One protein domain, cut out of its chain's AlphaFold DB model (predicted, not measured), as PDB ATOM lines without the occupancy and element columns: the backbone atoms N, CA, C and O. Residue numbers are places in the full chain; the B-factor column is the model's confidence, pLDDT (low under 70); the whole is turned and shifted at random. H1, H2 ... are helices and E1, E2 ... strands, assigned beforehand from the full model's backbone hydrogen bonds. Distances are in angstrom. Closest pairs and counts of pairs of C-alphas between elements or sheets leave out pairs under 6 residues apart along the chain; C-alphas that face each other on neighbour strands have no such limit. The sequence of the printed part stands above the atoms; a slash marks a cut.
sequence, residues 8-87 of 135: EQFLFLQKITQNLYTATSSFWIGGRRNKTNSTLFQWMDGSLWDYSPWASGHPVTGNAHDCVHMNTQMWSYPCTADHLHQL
ATOM      1  N   GLU A   8     199.579  87.047 257.101       96.81
ATOM      2  CA  GLU A   8     200.848  87.731 256.875       96.81
ATOM      3  C   GLU A   8     200.905  88.322 255.463       96.81
ATOM      4  O   GLU A   8     201.284  89.481 255.296       96.81
ATOM      5  N   GLN A   9     200.451  87.571 254.450       95.75
ATOM      6  CA  GLN A   9     200.325  88.084 253.082       95.75
ATOM      7  C   GLN A   9     199.334  89.247 253.009       95.75
ATOM      8  O   GLN A   9     199.631  90.263 252.384       95.75
ATOM      9  N   PHE A  10     198.180  89.137 253.671       95.88
ATOM     10  CA  PHE A  10     197.184  90.208 253.685       95.88
ATOM     11  C   PHE A  10     197.716  91.482 254.350       95.88
ATOM     12  O   PHE A  10     197.609  92.564 253.776       95.88
ATOM     13  N   LEU A  11     198.363  91.352 255.512       94.19
ATOM     14  CA  LEU A  11     199.016  92.462 256.211       94.19
ATOM     15  C   LEU A  11     200.122  93.099 255.360       94.19
ATOM     16  O   LEU A  11     200.250  94.322 255.329       94.19
ATOM     17  N   PHE A  12     200.904  92.291 254.639       92.69
ATOM     18  CA  PHE A  12     201.901  92.800 253.703       92.69
ATOM     19  C   PHE A  12     201.253  93.638 252.595       92.69
ATOM     20  O   PHE A  12     201.702  94.759 252.353       92.69
ATOM     21  N   LEU A  13     200.171  93.145 251.976       92.81
ATOM     22  CA  LEU A  13     199.427  93.905 250.967       92.81
ATOM     23  C   LEU A  13     198.901  95.223 251.538       92.81
ATOM     24  O   LEU A  13     199.119  96.267 250.935       92.81
ATOM     25  N   GLN A  14     198.309  95.197 252.734       91.31
ATOM     26  CA  GLN A  14     197.853  96.408 253.420       91.31
ATOM     27  C   GLN A  14     198.982  97.411 253.623       91.31
ATOM     28  O   GLN A  14     198.806  98.601 253.368       91.31
ATOM     29  N   LYS A  15     200.153  96.936 254.049       90.00
ATOM     30  CA  LYS A  15     201.308  97.790 254.307       90.00
ATOM     31  C   LYS A  15     201.821  98.461 253.035       90.00
ATOM     32  O   LYS A  15     202.130  99.650 253.073       90.00
ATOM     33  N   ILE A  16     201.901  97.729 251.921       88.25
ATOM     34  CA  ILE A  16     202.359  98.310 250.651       88.25
ATOM     35  C   ILE A  16     201.306  99.230 250.029       88.25
ATOM     36  O   ILE A  16     201.683 100.190 249.371       88.25
ATOM     37  N   THR A  17     200.010  98.997 250.261       88.56
ATOM     38  CA  THR A  17     198.941  99.862 249.736       88.56
ATOM     39  C   THR A  17     198.700 101.114 250.574       88.56
ATOM     40  O   THR A  17     198.340 102.144 250.014       88.56
ATOM     41  N   GLN A  18     198.929 101.060 251.894       78.25
ATOM     42  CA  GLN A  18     198.779 102.203 252.811       78.25
ATOM     43  C   GLN A  18     199.637 103.407 252.412       78.25
ATOM     44  O   GLN A  18     199.232 104.544 252.620       78.25
ATOM     45  N   ASN A  19     200.820 103.164 251.847       67.25
ATOM     46  CA  ASN A  19     201.744 104.227 251.451       67.25
ATOM     47  C   ASN A  19     201.444 104.807 250.065       67.25
ATOM     48  O   ASN A  19     202.056 105.797 249.677       67.25
ATOM     49  N   LEU A  20     200.560 104.167 249.296       63.97
ATOM     50  CA  LEU A  20     200.297 104.558 247.917       63.97
ATOM     51  C   LEU A  20     199.127 105.547 247.822       63.97
ATOM     52  O   LEU A  20     199.110 106.338 246.885       63.97
ATOM     53  N   TYR A  21     198.185 105.536 248.780       61.47
ATOM     54  CA  TYR A  21     196.979 106.375 248.777       61.47
ATOM     55  C   TYR A  21     196.359 106.525 250.191       61.47
ATOM     56  O   TYR A  21     196.890 106.014 251.173       61.47
ATOM     57  N   THR A  22     195.217 107.217 250.323       62.44
ATOM     58  CA  THR A  22     194.478 107.369 251.596       62.44
ATOM     59  C   THR A  22     193.996 106.023 252.157       62.44
ATOM     60  O   THR A  22     193.779 105.073 251.406       62.44
ATOM     61  N   ALA A  23     193.720 105.958 253.467       61.78
ATOM     62  CA  ALA A  23     193.221 104.756 254.161       61.78
ATOM     63  C   ALA A  23     191.918 104.152 253.580       61.78
ATOM     64  O   ALA A  23     191.554 103.025 253.908       61.78
ATOM     65  N   THR A  24     191.216 104.893 252.720       66.62
ATOM     66  CA  THR A  24     189.989 104.478 252.023       66.62
ATOM     67  C   THR A  24     190.243 103.801 250.675       66.62
ATOM     68  O   THR A  24     189.315 103.254 250.075       66.62
ATOM     69  N   SER A  25     191.482 103.820 250.190       85.25
ATOM     70  CA  SER A  25     191.816 103.302 248.868       85.25
ATOM     71  C   SER A  25     191.702 101.790 248.834       85.25
ATOM     72  O   SER A  25     192.203 101.082 249.708       85.25
ATOM     73  N   SER A  26     190.997 101.312 247.819       91.12
ATOM     74  CA  SER A  26     190.638  99.913 247.668       91.12
ATOM     75  C   SER A  26     191.235  99.358 246.383       91.12
ATOM     76  O   SER A  26     191.350 100.063 245.381       91.12
ATOM     77  N   PHE A  27     191.624  98.087 246.422       94.44
ATOM     78  CA  PHE A  27     192.341  97.457 245.323       94.44
ATOM     79  C   PHE A  27     191.733  96.121 244.947       94.44
ATOM     80  O   PHE A  27     191.519  95.269 245.811       94.44
ATOM     81  N   TRP A  28     191.521  95.911 243.652       96.81
ATOM     82  CA  TRP A  28     191.144  94.617 243.112       96.81
ATOM     83  C   TRP A  28     192.207  93.566 243.418       96.81
ATOM     84  O   TRP A  28     193.397  93.746 243.127       96.81
ATOM     85  N   ILE A  29     191.744  92.441 243.951       97.25
ATOM     86  CA  ILE A  29     192.519  91.218 244.127       97.25
ATOM     87  C   ILE A  29     191.903  90.110 243.279       97.25
ATOM     88  O   ILE A  29     190.834  90.253 242.696       97.25
ATOM     89  N   GLY A  30     192.595  88.984 243.170       97.31
ATOM     90  CA  GLY A  30     192.254  87.920 242.234       97.31
ATOM     91  C   GLY A  30     191.023  87.099 242.590       97.31
ATOM     92  O   GLY A  30     190.825  86.061 241.968       97.31
ATOM     93  N   GLY A  31     190.255  87.495 243.603       97.12
ATOM     94  CA  GLY A  31     189.110  86.740 244.082       97.12
ATOM     95  C   GLY A  31     187.909  86.953 243.178       97.12
ATOM     96  O   GLY A  31     187.571  88.089 242.832       97.12
ATOM     97  N   ARG A  32     187.249  85.855 242.811       95.38
ATOM     98  CA  ARG A  32     186.014  85.884 242.037       95.38
ATOM     99  C   ARG A  32     185.017  84.863 242.567       95.38
ATOM    100  O   ARG A  32     185.402  83.746 242.900       95.38
ATOM    101  N   ARG A  33     183.737  85.221 242.611       95.12
ATOM    102  CA  ARG A  33     182.659  84.278 242.905       95.12
ATOM    103  C   ARG A  33     182.581  83.222 241.806       95.12
ATOM    104  O   ARG A  33     182.722  83.523 240.617       95.12
ATOM    105  N   ASN A  34     182.367  81.978 242.206       91.81
ATOM    106  CA  ASN A  34     182.182  80.883 241.276       91.81
ATOM    107  C   ASN A  34     180.842  81.043 240.537       91.81
ATOM    108  O   ASN A  34     179.807  81.322 241.140       91.81
ATOM    109  N   LYS A  35     180.867  80.874 239.209       86.75
ATOM    110  CA  LYS A  35     179.688  81.064 238.347       86.75
ATOM    111  C   LYS A  35     178.618  79.985 238.536       86.75
ATOM    112  O   LYS A  35     177.447  80.256 238.310       86.75
ATOM    113  N   THR A  36     179.027  78.777 238.910       86.69
ATOM    114  CA  THR A  36     178.147  77.610 239.051       86.69
ATOM    115  C   THR A  36     177.627  77.471 240.481       86.69
ATOM    116  O   THR A  36     176.506  77.024 240.688       86.69
ATOM    117  N   ASN A  37     178.423  77.876 241.473       88.31
ATOM    118  CA  ASN A  37     178.046  77.873 242.878       88.31
ATOM    119  C   ASN A  37     178.292  79.252 243.497       88.31
ATOM    120  O   ASN A  37     179.400  79.569 243.928       88.31
ATOM    121  N   SER A  38     177.233  80.053 243.592       85.81
ATOM    122  CA  SER A  38     177.294  81.436 244.072       85.81
ATOM    123  C   SER A  38     177.693  81.574 245.546       85.81
ATOM    124  O   SER A  38     177.993  82.682 245.987       85.81
ATOM    125  N   THR A  39     177.736  80.484 246.314       87.25
ATOM    126  CA  THR A  39     178.230  80.499 247.702       87.25
ATOM    127  C   THR A  39     179.755  80.414 247.790       87.25
ATOM    128  O   THR A  39     180.325  80.765 248.820       87.25
ATOM    129  N   LEU A  40     180.428  79.996 246.710       91.50
ATOM    130  CA  LEU A  40     181.870  79.775 246.679       91.50
ATOM    131  C   LEU A  40     182.617  80.901 245.963       91.50
ATOM    132  O   LEU A  40     182.130  81.507 245.006       91.50
ATOM    133  N   PHE A  41     183.852  81.120 246.404       95.62
ATOM    134  CA  PHE A  41     184.824  82.003 245.773       95.62
ATOM    135  C   PHE A  41     186.057  81.206 245.354       95.62
ATOM    136  O   PHE A  41     186.350  80.145 245.902       95.62
ATOM    137  N   GLN A  42     186.764  81.718 244.354       96.81
ATOM    138  CA  GLN A  42     187.980  81.128 243.812       96.81
ATOM    139  C   GLN A  42     188.982  82.219 243.450       96.81
ATOM    140  O   GLN A  42     188.602  83.327 243.057       96.81
ATOM    141  N   TRP A  43     190.267  81.890 243.527       97.50
ATOM    142  CA  TRP A  43     191.313  82.741 242.980       97.50
ATOM    143  C   TRP A  43     191.451  82.526 241.474       97.50
ATOM    144  O   TRP A  43     191.387  81.405 240.968       97.50
ATOM    145  N   MET A  44     191.663  83.610 240.732       95.81
ATOM    146  CA  MET A  44     191.852  83.555 239.278       95.81
ATOM    147  C   MET A  44     193.140  82.848 238.840       95.81
ATOM    148  O   MET A  44     193.260  82.494 237.672       95.81
ATOM    149  N   ASP A  45     194.106  82.660 239.738       95.06
ATOM    150  CA  ASP A  45     195.333  81.910 239.456       95.06
ATOM    151  C   ASP A  45     195.193  80.395 239.704       95.06
ATOM    152  O   ASP A  45     196.154  79.654 239.502       95.06
ATOM    153  N   GLY A  46     194.005  79.938 240.118       95.19
ATOM    154  CA  GLY A  46     193.691  78.532 240.372       95.19
ATOM    155  C   GLY A  46     194.143  78.007 241.736       95.19
ATOM    156  O   GLY A  46     193.965  76.823 242.011       95.19
ATOM    157  N   SER A  47     194.720  78.854 242.590       96.00
ATOM    158  CA  SER A  47     195.057  78.489 243.968       96.00
ATOM    159  C   SER A  47     193.803  78.295 244.835       96.00
ATOM    160  O   SER A  47     192.701  78.741 244.494       96.00
ATOM    161  N   LEU A  48     193.958  77.593 245.963       96.69
ATOM    162  CA  LEU A  48     192.852  77.300 246.875       96.69
ATOM    163  C   LEU A  48     192.313  78.577 247.527       96.69
ATOM    164  O   LEU A  48     193.075  79.446 247.941       96.69
ATOM    165  N   TRP A  49     190.991  78.666 247.653       97.00
ATOM    166  CA  TRP A  49     190.344  79.693 248.465       97.00
ATOM    167  C   TRP A  49     190.383  79.280 249.943       97.00
ATOM    168  O   TRP A  49     189.475  78.612 250.432       97.00
ATOM    169  N   ASP A  50     191.463  79.622 250.636       97.00
ATOM    170  CA  ASP A  50     191.794  79.156 251.992       97.00
ATOM    171  C   ASP A  50     191.919  80.284 253.031       97.00
ATOM    172  O   ASP A  50     192.036  80.022 254.228       97.00
ATOM    173  N   TYR A  51     191.842  81.545 252.600       97.44
ATOM    174  CA  TYR A  51     191.923  82.703 253.481       97.44
ATOM    175  C   TYR A  51     191.023  83.844 252.996       97.44
ATOM    176  O   TYR A  51     191.174  84.351 251.885       97.44
ATOM    177  N   SER A  52     190.084  84.276 253.843       95.31
ATOM    178  CA  SER A  52     189.106  85.308 253.477       95.31
ATOM    179  C   SER A  52     188.658  86.165 254.672       95.31
ATOM    180  O   SER A  52     187.609  85.895 255.263       95.31
ATOM    181  N   PRO A  53     189.433  87.198 255.057       96.44
ATOM    182  CA  PRO A  53     189.083  88.156 256.104       96.44
ATOM    183  C   PRO A  53     188.028  89.145 255.589       96.44
ATOM    184  O   PRO A  53     188.315  90.316 255.324       96.44
ATOM    185  N   TRP A  54     186.810  88.649 255.380       96.81
ATOM    186  CA  TRP A  54     185.684  89.445 254.907       96.81
ATOM    187  C   TRP A  54     185.333  90.571 255.873       96.81
ATOM    188  O   TRP A  54     185.371  90.401 257.090       96.81
ATOM    189  N   ALA A  55     184.938  91.708 255.306       96.81
ATOM    190  CA  ALA A  55     184.272  92.759 256.044       96.81
ATOM    191  C   ALA A  55     182.913  92.288 256.567       96.81
ATOM    192  O   ALA A  55     182.262  91.430 255.966       96.81
ATOM    193  N   SER A  56     182.465  92.882 257.673       95.94
ATOM    194  CA  SER A  56     181.122  92.625 258.201       95.94
ATOM    195  C   SER A  56     180.062  92.835 257.111       95.94
ATOM    196  O   SER A  56     180.076  93.847 256.412       95.94
ATOM    197  N   GLY A  57     179.164  91.860 256.941       93.81
ATOM    198  CA  GLY A  57     178.133  91.873 255.897       93.81
ATOM    199  C   GLY A  57     178.591  91.394 254.511       93.81
ATOM    200  O   GLY A  57     177.778  91.365 253.589       93.81
ATOM    201  N   HIS A  58     179.854  90.983 254.351       94.44
ATOM    202  CA  HIS A  58     180.368  90.370 253.126       94.44
ATOM    203  C   HIS A  58     180.653  88.864 253.318       94.44
ATOM    204  O   HIS A  58     180.975  88.430 254.423       94.44
ATOM    205  N   PRO A  59     180.573  88.055 252.246       93.94
ATOM    206  CA  PRO A  59     180.204  88.452 250.895       93.94
ATOM    207  C   PRO A  59     178.700  88.732 250.733       93.94
ATOM    208  O   PRO A  59     177.866  88.002 251.253       93.94
ATOM    209  N   VAL A  60     178.355  89.765 249.960       90.38
ATOM    210  CA  VAL A  60     176.958  90.104 249.649       90.38
ATOM    211  C   VAL A  60     176.391  89.054 248.696       90.38
ATOM    212  O   VAL A  60     177.059  88.657 247.737       90.38
ATOM    213  N   THR A  61     175.169  88.593 248.941       82.75
ATOM    214  CA  THR A  61     174.448  87.648 248.076       82.75
ATOM    215  C   THR A  61     173.566  88.393 247.062       82.75
ATOM    216  O   THR A  61     173.110  89.502 247.317       82.75
ATOM    217  N   GLY A  62     173.336  87.807 245.879       68.12
ATOM    218  CA  GLY A  62     172.262  88.232 244.961       68.12
ATOM    219  C   GLY A  62     172.514  89.423 244.021       68.12
ATOM    220  O   GLY A  62     171.705  89.623 243.124       68.12
ATOM    221  N   ASN A  63     173.626  90.163 244.140       66.81
ATOM    222  CA  ASN A  63     173.793  91.462 243.451       66.81
ATOM    223  C   ASN A  63     174.932  91.535 242.410       66.81
ATOM    224  O   ASN A  63     175.492  92.605 242.196       66.81
ATOM    225  N   ALA A  64     175.338  90.422 241.785       81.19
ATOM    226  CA  ALA A  64     176.507  90.383 240.880       81.19
ATOM    227  C   ALA A  64     177.808  90.931 241.520       81.19
ATOM    228  O   ALA A  64     178.732  91.383 240.836       81.19
ATOM    229  N   HIS A  65     177.885  90.883 242.857       91.06
ATOM    230  CA  HIS A  65     179.064  91.224 243.652       91.06
ATOM    231  C   HIS A  65     180.059  90.067 243.596       91.06
ATOM    232  O   HIS A  65     180.291  89.352 244.577       91.06
ATOM    233  N   ASP A  66     180.569  89.831 242.394       94.44
ATOM    234  CA  ASP A  66     181.324  88.633 242.056       94.44
ATOM    235  C   ASP A  66     182.826  88.870 242.045       94.44
ATOM    236  O   ASP A  66     183.572  87.907 241.925       94.44
ATOM    237  N   CYS A  67     183.283  90.112 242.176       95.56
ATOM    238  CA  CYS A  67     184.697  90.445 242.255       95.56
ATOM    239  C   CYS A  67     185.073  90.853 243.675       95.56
ATOM    240  O   CYS A  67     184.234  91.324 244.444       95.56
ATOM    241  N   VAL A  68     186.340  90.651 244.029       96.75
ATOM    242  CA  VAL A  68     186.840  90.915 245.378       96.75
ATOM    243  C   VAL A  68     187.879  92.020 245.344       96.75
ATOM    244  O   VAL A  68     188.875  91.918 244.626       96.75
ATOM    245  N   HIS A  69     187.674  93.057 246.149       95.88
ATOM    246  CA  HIS A  69     188.703  94.049 246.443       95.88
ATOM    247  C   HIS A  69     189.071  94.020 247.926       95.88
ATOM    248  O   HIS A  69     188.355  93.455 248.756       95.88
ATOM    249  N   MET A  70     190.202  94.633 248.264       94.50
ATOM    250  CA  MET A  70     190.648  94.788 249.643       94.50
ATOM    251  C   MET A  70     190.973  96.235 249.998       94.50
ATOM    252  O   MET A  70     191.386  97.023 249.146       94.50
ATOM    253  N   ASN A  71     190.837  96.529 251.287       91.50
ATOM    254  CA  ASN A  71     191.461  97.652 251.979       91.50
ATOM    255  C   ASN A  71     191.954  97.163 253.362       91.50
ATOM    256  O   ASN A  71     192.880  96.360 253.443       91.50
ATOM    257  N   THR A  72     191.306  97.557 254.459       91.25
ATOM    258  CA  THR A  72     191.476  96.970 255.794       91.25
ATOM    259  C   THR A  72     190.906  95.546 255.910       91.25
ATOM    260  O   THR A  72     191.366  94.776 256.748       91.25
ATOM    261  N   GLN A  73     189.936  95.184 255.065       94.69
ATOM    262  CA  GLN A  73     189.272  93.873 254.991       94.69
ATOM    263  C   GLN A  73     188.992  93.508 253.522       94.69
ATOM    264  O   GLN A  73     189.279  94.305 252.623       94.69
ATOM    265  N   MET A  74     188.466  92.307 253.262       96.38
ATOM    266  CA  MET A  74     187.984  91.901 251.937       96.38
ATOM    267  C   MET A  74     186.518  92.275 251.732       96.38
ATOM    268  O   MET A  74     185.690  92.129 252.629       96.38
ATOM    269  N   TRP A  75     186.189  92.689 250.516       95.56
ATOM    270  CA  TRP A  75     184.857  93.128 250.127       95.56
ATOM    271  C   TRP A  75     184.485  92.475 248.802       95.56
ATOM    272  O   TRP A  75     185.289  92.426 247.873       95.56
ATOM    273  N   SER A  76     183.263  91.959 248.721       95.50
ATOM    274  CA  SER A  76     182.664  91.546 247.447       95.50
ATOM    275  C   SER A  76     181.938  92.725 246.816       95.50
ATOM    276  O   SER A  76     181.214  93.448 247.503       95.50
ATOM    277  N   TYR A  77     182.131  92.906 245.514       94.75
ATOM    278  CA  TYR A  77     181.720  94.112 244.807       94.75
ATOM    279  C   TYR A  77     181.445  93.828 243.321       94.75
ATOM    280  O   TYR A  77     181.947  92.825 242.794       94.75
ATOM    281  N   PRO A  78     180.647  94.662 242.624       93.81
ATOM    282  CA  PRO A  78     180.426  94.506 241.193       93.81
ATOM    283  C   PRO A  78     181.732  94.552 240.401       93.81
ATOM    284  O   PRO A  78     182.518  95.489 240.519       93.81
ATOM    285  N   CYS A  79     181.934  93.567 239.527       92.19
ATOM    286  CA  CYS A  79     183.113  93.500 238.658       92.19
ATOM    287  C   CYS A  79     183.221  94.660 237.655       92.19
ATOM    288  O   CYS A  79     184.267  94.832 237.039       92.19
ATOM    289  N   THR A  80     182.139  95.412 237.445       92.00
ATOM    290  CA  THR A  80     182.063  96.535 236.504       92.00
ATOM    291  C   THR A  80     182.639  97.832 237.062       92.00
ATOM    292  O   THR A  80     182.721  98.806 236.324       92.00
ATOM    293  N   ALA A  81     183.015  97.877 238.345       90.44
ATOM    294  CA  ALA A  81     183.602  99.076 238.927       90.44
ATOM    295  C   ALA A  81     185.036  99.302 238.408       90.44
ATOM    296  O   ALA A  81     185.923  98.462 238.571       90.44
ATOM    297  N   ASP A  82     185.256 100.463 237.797       87.38
ATOM    298  CA  ASP A  82     186.467 100.847 237.059       87.38
ATOM    299  C   ASP A  82     187.370 101.845 237.810       87.38
ATOM    300  O   ASP A  82     188.505 102.088 237.408       87.38
ATOM    301  N   HIS A  83     186.907 102.370 238.943       87.31
ATOM    302  CA  HIS A  83     187.625 103.342 239.776       87.31
ATOM    303  C   HIS A  83     188.661 102.723 240.737       87.31
ATOM    304  O   HIS A  83     189.275 103.435 241.529       87.31
ATOM    305  N   LEU A  84     188.843 101.398 240.707       90.94
ATOM    306  CA  LEU A  84     189.711 100.656 241.625       90.94
ATOM    307  C   LEU A  84     190.992 100.205 240.918       90.94
ATOM    308  O   LEU A  84     190.959  99.606 239.840       90.94
ATOM    309  N   HIS A  85     192.136 100.424 241.562       90.56
ATOM    310  CA  HIS A  85     193.416  99.907 241.083       90.56
ATOM    311  C   HIS A  85     193.524  98.395 241.311       90.56
ATOM    312  O   HIS A  85     192.860  97.831 242.174       90.56
ATOM    313  N   GLN A  86     194.386  97.716 240.555       92.19
ATOM    314  CA  GLN A  86     194.565  96.266 240.637       92.19
ATOM    315  C   GLN A  86     195.918  95.905 241.248       92.19
ATOM    316  O   GLN A  86     196.951  96.428 240.832       92.19
ATOM    317  N   LEU A  87     195.928  94.941 242.172       93.56
ATOM    318  CA  LEU A  87     197.164  94.339 242.664       93.56
ATOM    319  C   LEU A  87     197.511  93.083 241.865       93.56
ATOM    320  O   LEU A  87     196.714  92.150 241.708       93.56
TER     321      LEU A  87
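This is residues 8 to 87 of the 135 residues of the protein "Ladderlectin-like protein" of Leptotrombidium deliense (UniProt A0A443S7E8). With little regular structure, this is a small, strongly twisted four-stranded sheet among long loops, with helix H1 at one end only grazing it. The 80 printed residues hold H1, E1, E2, E3, E4 in that order, 29 residues in named elements, of mixed class. The sheet, E2 E1 E3 E4, is antiparallel. The whole is compact, radius of gyration of the C-alphas 12.3 A, spanning 38 by 25 by 23 A.

H1, residues 8 to 18, is 15.2 A long from C-alpha 8 at (200.848, 87.731, 256.875). E1, residues 27 to 33, measures 16.5 A. E2 is residues 41 to 43, E3 67 to 70, and E4 74 to 77, ending at (181.720, 94.112, 244.807).

Hairpin E1 and E2 has N 42 and O 32 at 2.8 A. E1 and E3 have N 27 and O 70 at 2.9 A. Hairpin E3 and E4 has N 77 and O 67 at 2.8 A. In H1 every O i to N i+4 pair is within hydrogen-bond range. Residues 27 to 28 of E1 pair, parallel, with 85 to 86.

The printed part has no cut. The link E2 to E3 is long, 23 residues. Residues 19 to 24 and 62 to 63 have pLDDT under 70.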